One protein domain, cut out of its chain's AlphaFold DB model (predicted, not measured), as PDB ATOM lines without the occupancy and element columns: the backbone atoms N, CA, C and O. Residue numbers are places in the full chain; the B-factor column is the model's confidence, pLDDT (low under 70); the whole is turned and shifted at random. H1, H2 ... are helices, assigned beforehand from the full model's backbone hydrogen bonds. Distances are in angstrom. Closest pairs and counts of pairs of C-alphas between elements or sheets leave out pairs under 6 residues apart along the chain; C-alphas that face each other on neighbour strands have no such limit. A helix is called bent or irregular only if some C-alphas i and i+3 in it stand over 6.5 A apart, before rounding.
ATOM      1  N   GLY A  58     171.714 168.598 161.470       64.12
ATOM      2  CA  GLY A  58     172.815 168.604 162.445       64.12
ATOM      3  C   GLY A  58     173.042 167.248 163.126       64.12
ATOM      4  O   GLY A  58     174.177 166.864 163.394       64.12
ATOM      5  N   ILE A  59     171.973 166.476 163.346       64.69
ATOM      6  CA  ILE A  59     172.054 165.144 163.966       64.69
ATOM      7  C   ILE A  59     172.658 164.128 162.982       64.69
ATOM      8  O   ILE A  59     173.380 163.217 163.391       64.69
ATOM      9  N   LEU A  60     172.440 164.317 161.675       62.75
ATOM     10  CA  LEU A  60     173.069 163.503 160.634       62.75
ATOM     11  C   LEU A  60     174.592 163.602 160.662       62.75
ATOM     12  O   LEU A  60     175.239 162.599 160.418       62.75
ATOM     13  N   VAL A  61     175.186 164.747 161.000       63.72
ATOM     14  CA  VAL A  61     176.657 164.875 161.047       63.72
ATOM     15  C   VAL A  61     177.263 164.007 162.155       63.72
ATOM     16  O   VAL A  61     178.324 163.414 161.971       63.72
ATOM     17  N   LEU A  62     176.565 163.873 163.284       66.62
ATOM     18  CA  LEU A  62     176.988 163.036 164.412       66.62
ATOM     19  C   LEU A  62     176.755 161.539 164.160       66.62
ATOM     20  O   LEU A  62     177.531 160.706 164.623       66.62
ATOM     21  N   ILE A  63     175.692 161.192 163.430       65.88
ATOM     22  CA  ILE A  63     175.261 159.799 163.245       65.88
ATOM     23  C   ILE A  63     175.727 159.210 161.904       65.88
ATOM     24  O   ILE A  63     175.927 158.004 161.802       65.88
ATOM     25  N   ALA A  64     175.970 160.014 160.872       69.75
ATOM     26  CA  ALA A  64     176.411 159.526 159.567       69.75
ATOM     27  C   ALA A  64     177.733 158.737 159.613       69.75
ATOM     28  O   ALA A  64     177.789 157.703 158.948       69.75
ATOM     29  N   PRO A  65     178.769 159.120 160.392       77.19
ATOM     30  CA  PRO A  65     180.037 158.391 160.401       77.19
ATOM     31  C   PRO A  65     179.912 156.900 160.770       77.19
ATOM     32  O   PRO A  65     180.365 156.065 159.982       77.19
ATOM     33  N   PRO A  66     179.270 156.496 161.890       78.50
ATOM     34  CA  PRO A  66     179.124 155.075 162.210       78.50
ATOM     35  C   PRO A  66     178.270 154.320 161.181       78.50
ATOM     36  O   PRO A  66     178.588 153.178 160.848       78.50
ATOM     37  N   PHE A  67     177.231 154.945 160.622       76.56
ATOM     38  CA  PHE A  67     176.409 154.311 159.589       76.56
ATOM     39  C   PHE A  67     177.153 154.150 158.262       76.56
ATOM     40  O   PHE A  67     177.036 153.102 157.633       76.56
ATOM     41  N   ALA A  68     177.966 155.130 157.867       78.50
ATOM     42  CA  ALA A  68     178.811 155.050 156.681       78.50
ATOM     43  C   ALA A  68     179.831 153.908 156.799       78.50
ATOM     44  O   ALA A  68     180.017 153.158 155.845       78.50
ATOM     45  N   ILE A  69     180.426 153.712 157.981       82.31
ATOM     46  CA  ILE A  69     181.347 152.595 158.249       82.31
ATOM     47  C   ILE A  69     180.624 151.249 158.113       82.31
ATOM     48  O   ILE A  69     181.129 150.336 157.457       82.31
ATOM     49  N   VAL A  70     179.432 151.117 158.704       82.25
ATOM     50  CA  VAL A  70     178.642 149.880 158.609       82.25
ATOM     51  C   VAL A  70     178.212 149.615 157.170       82.25
ATOM     52  O   VAL A  70     178.343 148.486 156.702       82.25
ATOM     53  N   LEU A  71     177.740 150.637 156.457       82.06
ATOM     54  CA  LEU A  71     177.307 150.531 155.068       82.06
ATOM     55  C   LEU A  71     178.470 150.152 154.148       82.06
ATOM     56  O   LEU A  71     178.339 149.210 153.367       82.06
ATOM     57  N   ALA A  72     179.623 150.809 154.293       84.88
ATOM     58  CA  ALA A  72     180.841 150.466 153.570       84.88
ATOM     59  C   ALA A  72     181.230 149.006 153.834       84.88
ATOM     60  O   ALA A  72     181.400 148.224 152.899       84.88
ATOM     61  N   TRP A  73     181.273 148.585 155.100       87.12
ATOM     62  CA  TRP A  73     181.555 147.190 155.428       87.12
ATOM     63  C   TRP A  73     180.548 146.219 154.792       87.12
ATOM     64  O   TRP A  73     180.948 145.175 154.272       87.12
ATOM     65  N   LEU A  74     179.257 146.559 154.779       85.12
ATOM     66  CA  LEU A  74     178.200 145.725 154.207       85.12
ATOM     67  C   LEU A  74     178.346 145.585 152.687       85.12
ATOM     68  O   LEU A  74     178.250 144.473 152.164       85.12
ATOM     69  N   ILE A  75     178.637 146.687 151.992       85.25
ATOM     70  CA  ILE A  75     178.891 146.724 150.546       85.25
ATOM     71  C   ILE A  75     180.112 145.868 150.217       85.25
ATOM     72  O   ILE A  75     180.014 144.927 149.429       85.25
ATOM     73  N   GLY A  76     181.248 146.120 150.869       85.62
ATOM     74  CA  GLY A  76     182.467 145.364 150.603       85.62
ATOM     75  C   GLY A  76     182.375 143.898 151.032       85.62
ATOM     76  O   GLY A  76     182.947 143.031 150.377       85.62
ATOM     77  N   SER A  77     181.597 143.567 152.068       85.38
ATOM     78  CA  SER A  77     181.262 142.175 152.400       85.38
ATOM     79  C   SER A  77     180.358 141.532 151.343       85.38
ATOM     80  O   SER A  77     180.511 140.345 151.044       85.38
ATOM     81  N   GLY A  78     179.412 142.290 150.786       84.31
ATOM     82  CA  GLY A  78     178.499 141.846 149.738       84.31
ATOM     83  C   GLY A  78     179.225 141.498 148.442       84.31
ATOM     84  O   GLY A  78     178.900 140.494 147.813       84.31
ATOM     85  N   VAL A  79     180.279 142.239 148.100       86.19
ATOM     86  CA  VAL A  79     181.121 141.971 146.922       86.19
ATOM     87  C   VAL A  79     181.736 140.570 146.973       86.19
ATOM     88  O   VAL A  79     181.807 139.882 145.957       86.19
ATOM     89  N   TRP A  80     182.094 140.074 148.158       83.56
ATOM     90  CA  TRP A  80     182.642 138.724 148.316       83.56
ATOM     91  C   TRP A  80     181.622 137.594 148.118       83.56
ATOM     92  O   TRP A  80     182.029 136.432 147.997       83.56
ATOM     93  N   ARG A  81     180.313 137.890 148.037       81.19
ATOM     94  CA  ARG A  81     179.319 136.911 147.551       81.19
ATOM     95  C   ARG A  81     179.523 136.587 146.072       81.19
ATOM     96  O   ARG A  81     179.123 135.506 145.647       81.19
ATOM     97  N   LEU A  82     180.177 137.461 145.303       83.44
ATOM     98  CA  LEU A  82     180.552 137.172 143.925       83.44
ATOM     99  C   LEU A  82     181.678 136.128 143.926       83.44
ATOM    100  O   LEU A  82     182.852 136.411 144.177       83.44
ATOM    101  N   GLY A  83     181.300 134.885 143.621       79.00
ATOM    102  CA  GLY A  83     182.202 133.734 143.567       79.00
ATOM    103  C   GLY A  83     183.478 133.901 142.720       79.00
ATOM    104  O   GLY A  83     184.486 133.303 143.103       79.00
ATOM    105  N   PRO A  84     183.502 134.658 141.601       84.62
ATOM    106  CA  PRO A  84     184.731 134.893 140.839       84.62
ATOM    107  C   PRO A  84     185.730 135.766 141.609       84.62
ATOM    108  O   PRO A  84     186.902 135.410 141.714       84.62
ATOM    109  N   LEU A  85     185.252 136.855 142.218       82.38
ATOM    110  CA  LEU A  85     186.072 137.819 142.958       82.38
ATOM    111  C   LEU A  85     186.699 137.185 144.198       82.38
ATOM    112  O   LEU A  85     187.904 137.280 144.424       82.38
ATOM    113  N   ARG A  86     185.893 136.435 144.958       82.44
ATOM    114  CA  ARG A  86     186.382 135.681 146.115       82.44
ATOM    115  C   ARG A  86     187.423 134.632 145.719       82.44
ATOM    116  O   ARG A  86     188.407 134.462 146.433       82.44
ATOM    117  N   ARG A  87     187.233 133.933 144.593       83.50
ATOM    118  CA  ARG A  87     188.209 132.948 144.092       83.50
ATOM    119  C   ARG A  87     189.516 133.609 143.657       83.50
ATOM    120  O   ARG A  87     190.575 133.093 144.001       83.50
ATOM    121  N   ALA A  88     189.454 134.735 142.950       85.88
ATOM    122  CA  ALA A  88     190.639 135.483 142.535       85.88
ATOM    123  C   ALA A  88     191.458 135.970 143.744       85.88
ATOM    124  O   ALA A  88     192.670 135.775 143.787       85.88
ATOM    125  N   TYR A  89     190.788 136.505 144.766       84.88
ATOM    126  CA  TYR A  89     191.439 136.945 146.000       84.88
ATOM    127  C   TYR A  89     192.087 135.788 146.771       84.88
ATOM    128  O   TYR A  89     193.259 135.863 147.136       84.88
ATOM    129  N   MET A  90     191.367 134.676 146.946       84.94
ATOM    130  CA  MET A  90     191.887 133.481 147.625       84.94
ATOM    131  C   MET A  90     193.103 132.873 146.922       84.94
ATOM    132  O   MET A  90     194.005 132.380 147.592       84.94
ATOM    133  N   ARG A  91     193.158 132.927 145.584       87.56
ATOM    134  CA  ARG A  91     194.329 132.473 144.813       87.56
ATOM    135  C   ARG A  91     195.580 133.301 145.097       87.56
ATOM    136  O   ARG A  91     196.677 132.771 144.987       87.56
ATOM    137  N   ARG A  92     195.423 134.585 145.429       87.38
ATOM    138  CA  ARG A  92     196.546 135.501 145.658       87.38
ATOM    139  C   ARG A  92     196.995 135.531 147.117       87.38
ATOM    140  O   ARG A  92     198.191 135.560 147.368       87.38
ATOM    141  N   PHE A  93     196.048 135.533 148.052       83.81
ATOM    142  CA  PHE A  93     196.320 135.800 149.469       83.81
ATOM    143  C   PHE A  93     196.133 134.591 150.389       83.81
ATOM    144  O   PHE A  93     196.360 134.739 151.586       83.81
ATOM    145  N   THR A  94     195.669 133.441 149.868       82.25
ATOM    146  CA  THR A  94     195.428 132.161 150.584       82.25
ATOM    147  C   THR A  94     194.555 132.229 151.849       82.25
ATOM    148  O   THR A  94     194.253 131.199 152.450       82.25
ATOM    149  N   GLN A  95     194.066 133.412 152.216       81.56
ATOM    150  CA  GLN A  95     193.249 133.694 153.389       81.56
ATOM    151  C   GLN A  95     191.927 134.364 152.990       81.56
ATOM    152  O   GLN A  95     191.871 135.087 151.991       81.56
ATOM    153  N   PRO A  96     190.843 134.159 153.763       79.25
ATOM    154  CA  PRO A  96     189.598 134.881 153.555       79.25
ATOM    155  C   PRO A  96     189.756 136.386 153.781       79.25
ATOM    156  O   PRO A  96     190.521 136.800 154.650       79.25
ATOM    157  N   PRO A  97     189.007 137.212 153.030       80.56
ATOM    158  CA  PRO A  97     189.003 138.652 153.236       80.56
ATOM    159  C   PRO A  97     188.515 138.962 154.655       80.56
ATOM    160  O   PRO A  97     187.421 138.560 155.058       80.56
ATOM    161  N   GLY A  98     189.370 139.633 155.425       84.94
ATOM    162  CA  GLY A  98     189.066 140.062 156.785       84.94
ATOM    163  C   GLY A  98     188.167 141.299 156.821       84.94
ATOM    164  O   GLY A  98     187.905 141.932 155.797       84.94
ATOM    165  N   PHE A  99     187.746 141.681 158.029       84.25
ATOM    166  CA  PHE A  99     186.905 142.861 158.265       84.25
ATOM    167  C   PHE A  99     187.460 144.127 157.594       84.25
ATOM    168  O   PHE A  99     186.739 144.784 156.847       84.25
ATOM    169  N   TRP A 100     188.747 144.420 157.801       85.19
ATOM    170  CA  TRP A 100     189.405 145.614 157.263       85.19
ATOM    171  C   TRP A 100     189.462 145.636 155.736       85.19
ATOM    172  O   TRP A 100     189.263 146.684 155.134       85.19
ATOM    173  N   VAL A 101     189.663 144.478 155.101       85.25
ATOM    174  CA  VAL A 101     189.703 144.365 153.635       85.25
ATOM    175  C   VAL A 101     188.318 144.620 153.046       85.25
ATOM    176  O   VAL A 101     188.184 145.385 152.096       85.25
ATOM    177  N   SER A 102     187.274 144.026 153.633       86.19
ATOM    178  CA  SER A 102     185.889 144.313 153.249       86.19
ATOM    179  C   SER A 102     185.519 145.774 153.489       86.19
ATOM    180  O   SER A 102     184.876 146.372 152.637       86.19
ATOM    181  N   LEU A 103     185.944 146.370 154.604       86.12
ATOM    182  CA  LEU A 103     185.677 147.776 154.889       86.12
ATOM    183  C   LEU A 103     186.338 148.692 153.851       86.12
ATOM    184  O   LEU A 103     185.650 149.509 153.251       86.12
ATOM    185  N   LEU A 104     187.638 148.516 153.587       87.19
ATOM    186  CA  LEU A 104     188.380 149.317 152.606       87.19
ATOM    187  C   LEU A 104     187.802 149.181 151.196       87.19
ATOM    188  O   LEU A 104     187.621 150.184 150.509       87.19
ATOM    189  N   LEU A 105     187.459 147.958 150.782       87.44
ATOM    190  CA  LEU A 105     186.827 147.710 149.487       87.44
ATOM    191  C   LEU A 105     185.474 148.424 149.376       87.44
ATOM    192  O   LEU A 105     185.160 149.011 148.347       87.44
ATOM    193  N   GLY A 106     184.686 148.396 150.450       85.31
ATOM    194  CA  GLY A 106     183.419 149.108 150.528       85.31
ATOM    195  C   GLY A 106     183.564 150.623 150.468       85.31
ATOM    196  O   GLY A 106     182.837 151.270 149.721       85.31
ATOM    197  N   VAL A 107     184.529 151.186 151.202       86.56
ATOM    198  CA  VAL A 107     184.843 152.623 151.157       86.56
ATOM    199  C   VAL A 107     185.255 153.028 149.746       86.56
ATOM    200  O   VAL A 107     184.719 153.999 149.222       86.56
ATOM    201  N   ALA A 108     186.135 152.260 149.097       86.75
ATOM    202  CA  ALA A 108     186.555 152.526 147.723       86.75
ATOM    203  C   ALA A 108     185.366 152.514 146.746       86.75
ATOM    204  O   ALA A 108     185.238 153.408 145.914       86.75
ATOM    205  N   LEU A 109     184.457 151.546 146.888       86.62
ATOM    206  CA  LEU A 109     183.256 151.451 146.055       86.62
ATOM    207  C   LEU A 109     182.249 152.576 146.300       86.62
ATOM    208  O   LEU A 109     181.537 152.940 145.372       86.62
ATOM    209  N   MET A 110     182.176 153.129 147.512       82.81
ATOM    210  CA  MET A 110     181.332 154.295 147.796       82.81
ATOM    211  C   MET A 110     181.986 155.611 147.364       82.81
ATOM    212  O   MET A 110     181.288 156.522 146.926       82.81
ATOM    213  N   ALA A 111     183.313 155.717 147.449       82.44
ATOM    214  CA  ALA A 111     184.044 156.939 147.128       82.44
ATOM    215  C   ALA A 111     183.921 157.333 145.649       82.44
ATOM    216  O   ALA A 111     183.822 158.517 145.351       82.44
ATOM    217  N   VAL A 112     183.871 156.360 144.732       80.31
ATOM    218  CA  VAL A 112     183.731 156.615 143.286       80.31
ATOM    219  C   VAL A 112     182.407 157.316 142.933       80.31
ATOM    220  O   VAL A 112     182.464 158.409 142.374       80.31
ATOM    221  N   PRO A 113     181.216 156.770 143.258       77.69
ATOM    222  CA  PRO A 113     179.950 157.421 142.935       77.69
ATOM    223  C   PRO A 113     179.734 158.716 143.723       77.69
ATOM    224  O   PRO A 113     179.191 159.664 143.167       77.69
ATOM    225  N   ILE A 114     180.179 158.793 144.984       78.06
ATOM    226  CA  ILE A 114     180.069 160.026 145.782       78.06
ATOM    227  C   ILE A 114     180.974 161.114 145.199       78.06
ATOM    228  O   ILE A 114     180.525 162.238 145.004       78.06
ATOM    229  N   GLY A 115     182.224 160.782 144.881       75.19
ATOM    230  CA  GLY A 115     183.170 161.708 144.265       75.19
ATOM    231  C   GLY A 115     182.691 162.183 142.897       75.19
ATOM    232  O   GLY A 115     182.738 163.376 142.623       75.19
ATOM    233  N   TRP A 116     182.152 161.277 142.075       79.38
ATOM    234  CA  TRP A 116     181.543 161.619 140.789       79.38
ATOM    235  C   TRP A 116     180.328 162.539 140.948       79.38
ATOM    236  O   TRP A 116     180.224 163.548 140.260       79.38
ATOM    237  N   TRP A 117     179.431 162.233 141.888       77.75
ATOM    238  CA  TRP A 117     178.260 163.060 142.176       77.75
ATOM    239  C   TRP A 117     178.649 164.461 142.651       77.75
ATOM    240  O   TRP A 117     178.090 165.449 142.187       77.75
ATOM    241  N   VAL A 118     179.626 164.557 143.554       78.44
ATOM    242  CA  VAL A 118     180.154 165.834 144.049       78.44
ATOM    243  C   VAL A 118     180.831 166.610 142.923       78.44
ATOM    244  O   VAL A 118     180.578 167.801 142.786       78.44
ATOM    245  N   ALA A 119     181.620 165.941 142.079       76.81
ATOM    246  CA  ALA A 119     182.249 166.560 140.917       76.81
ATOM    247  C   ALA A 119     181.209 167.102 139.925       76.81
ATOM    248  O   ALA A 119     181.347 168.234 139.489       76.81
ATOM    249  N   LEU A 120     180.140 166.350 139.635       76.88
ATOM    250  CA  LEU A 120     179.024 166.815 138.801       76.88
ATOM    251  C   LEU A 120     178.228 167.955 139.451       76.88
ATOM    252  O   LEU A 120     177.778 168.857 138.757       76.88
ATOM    253  N   SER A 121     178.051 167.926 140.771       72.19
ATOM    254  CA  SER A 121     177.294 168.953 141.505       72.19
ATOM    255  C   SER A 121     178.064 170.271 141.644       72.19
ATOM    256  O   SER A 121     177.459 171.317 141.848       72.19
ATOM    257  N   LEU A 122     179.397 170.208 141.579       73.19
ATOM    258  CA  LEU A 122     180.304 171.358 141.632       73.19
ATOM    259  C   LEU A 122     180.822 171.765 140.245       73.19
ATOM    260  O   LEU A 122     181.531 172.766 140.138       73.19
ATOM    261  N   ALA A 123     180.502 170.998 139.197       63.81
ATOM    262  CA  ALA A 123     180.870 171.336 137.833       63.81
ATOM    263  C   ALA A 123     180.155 172.637 137.427       63.81
ATOM    264  O   ALA A 123     178.944 172.757 137.636       63.81
ATOM    265  N   PRO A 124     180.873 173.621 136.854       64.75
ATOM    266  CA  PRO A 124     180.252 174.825 136.329       64.75
ATOM    267  C   PRO A 124     179.181 174.463 135.289       64.75
ATOM    268  O   PRO A 124     179.411 173.540 134.494       64.75
ATOM    269  N   PRO A 125     178.055 175.201 135.239       61.00
ATOM    270  CA  PRO A 125     176.957 174.947 134.299       61.00
ATOM    271  C   PRO A 125     177.391 174.976 132.821       61.00
ATOM    272  O   PRO A 125     176.682 174.462 131.961       61.00
ATOM    273  N   ASP A 126     178.585 175.492 132.533       58.94
ATOM    274  CA  ASP A 126     179.119 175.703 131.187       58.94
ATOM    275  C   ASP A 126     179.823 174.457 130.595       58.94
ATOM    276  O   ASP A 126     180.345 174.495 129.480       58.94
ATOM    277  N   THR A 127     179.875 173.340 131.336       57.47
ATOM    278  CA  THR A 127     180.554 172.094 130.913       57.47
ATOM    279  C   THR A 127     179.616 170.948 130.520       57.47
ATOM    280  O   THR A 127     180.085 169.842 130.255       57.47
ATOM    281  N   ALA A 128     178.307 171.195 130.427       50.19
ATOM    282  CA  ALA A 128     177.355 170.231 129.880       50.19
ATOM    283  C   ALA A 128     177.435 170.219 128.340       50.19
ATOM    284  O   ALA A 128     176.743 170.990 127.676       50.19
ATOM    285  N   TRP A 129     178.298 169.361 127.789       50.41
ATOM    286  CA  TRP A 129     178.373 169.034 126.359       50.41
ATOM    287  C   TRP A 129     178.046 167.556 126.156       50.41
ATOM    288  O   TRP A 129     178.619 166.727 126.903       50.41
TER     289      TRP A 129
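AT A GLANCE: This is residues 58 to 129 of the 129 residues of an uncharacterized protein of Nevskiales bacterium (UniProt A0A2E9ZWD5). Two long helices, H1 and H3, make an open V, meeting where the last part of H1 crosses the first part of H3. The short helix H2 lies beyond the closed end of the V, and the free arms, residues 58 to 67 of H1 and residues 112 to 119 of H3, stick out. The printed part has 72 residues, with three named helices in the order H1, H2, H3 and no named strand; its class is all helix. It is only just loose, close to extended, with a radius of gyration of the C-alphas of 16.3 A, and its flat outline spans 49 by 37 by 16 A.

HOW THE PARTS SIT: H1, residues 58 to 79, touches H3, residues 99 to 122, at a steep tilt of 60 degrees, opposite ways. The closest C-alphas, those of Gly 76 and Gly 106, are 3.9 A apart. H1 touches H3 with residues 69 to 77 alone, and H3 touches H1 with residues 99 to 110 alone. H2, residues 83 to 93, is close to H1 but not clearly touching: their closest C-alphas, those of Val 79 and Leu 85, are 7.6 A apart. The lines of H1 and H2 are about perpendicular, at 87 degrees. H2 and H3 are apart. In H2 every O i to N i+4 pair is within hydrogen-bond range; in H1 14 of 18 are, and in H3 19 of 20.

IN THESE COORDINATES: H1 begins at C-alpha 58 (172.815, 168.604, 162.445) and measures 31.9 A from first to last C-alpha. It has a kink of 45 degrees near residue 65 and is only just irregular: C-alphas 62 and 65 are 6.9 A apart. H2 begins at C-alpha 83 (182.202, 133.734, 143.567). H3 measures 33.6 A and ends at C-alpha 122 (180.304, 171.358, 141.632).

THE WHOLE: The two C-alphas farthest apart, those of Thr 94 and Asp 126, are 50.4 A apart. The printed part has no cut, and the links H1 to H2 and H2 to H3 are tight. Residues 121 to 127 stand free, of which 121 and 122 belong to H3, and the chain ends at Trp 129. The mean pLDDT of the printed part is 78.4; residues 58 to 64 and 123 to 129 are under 70.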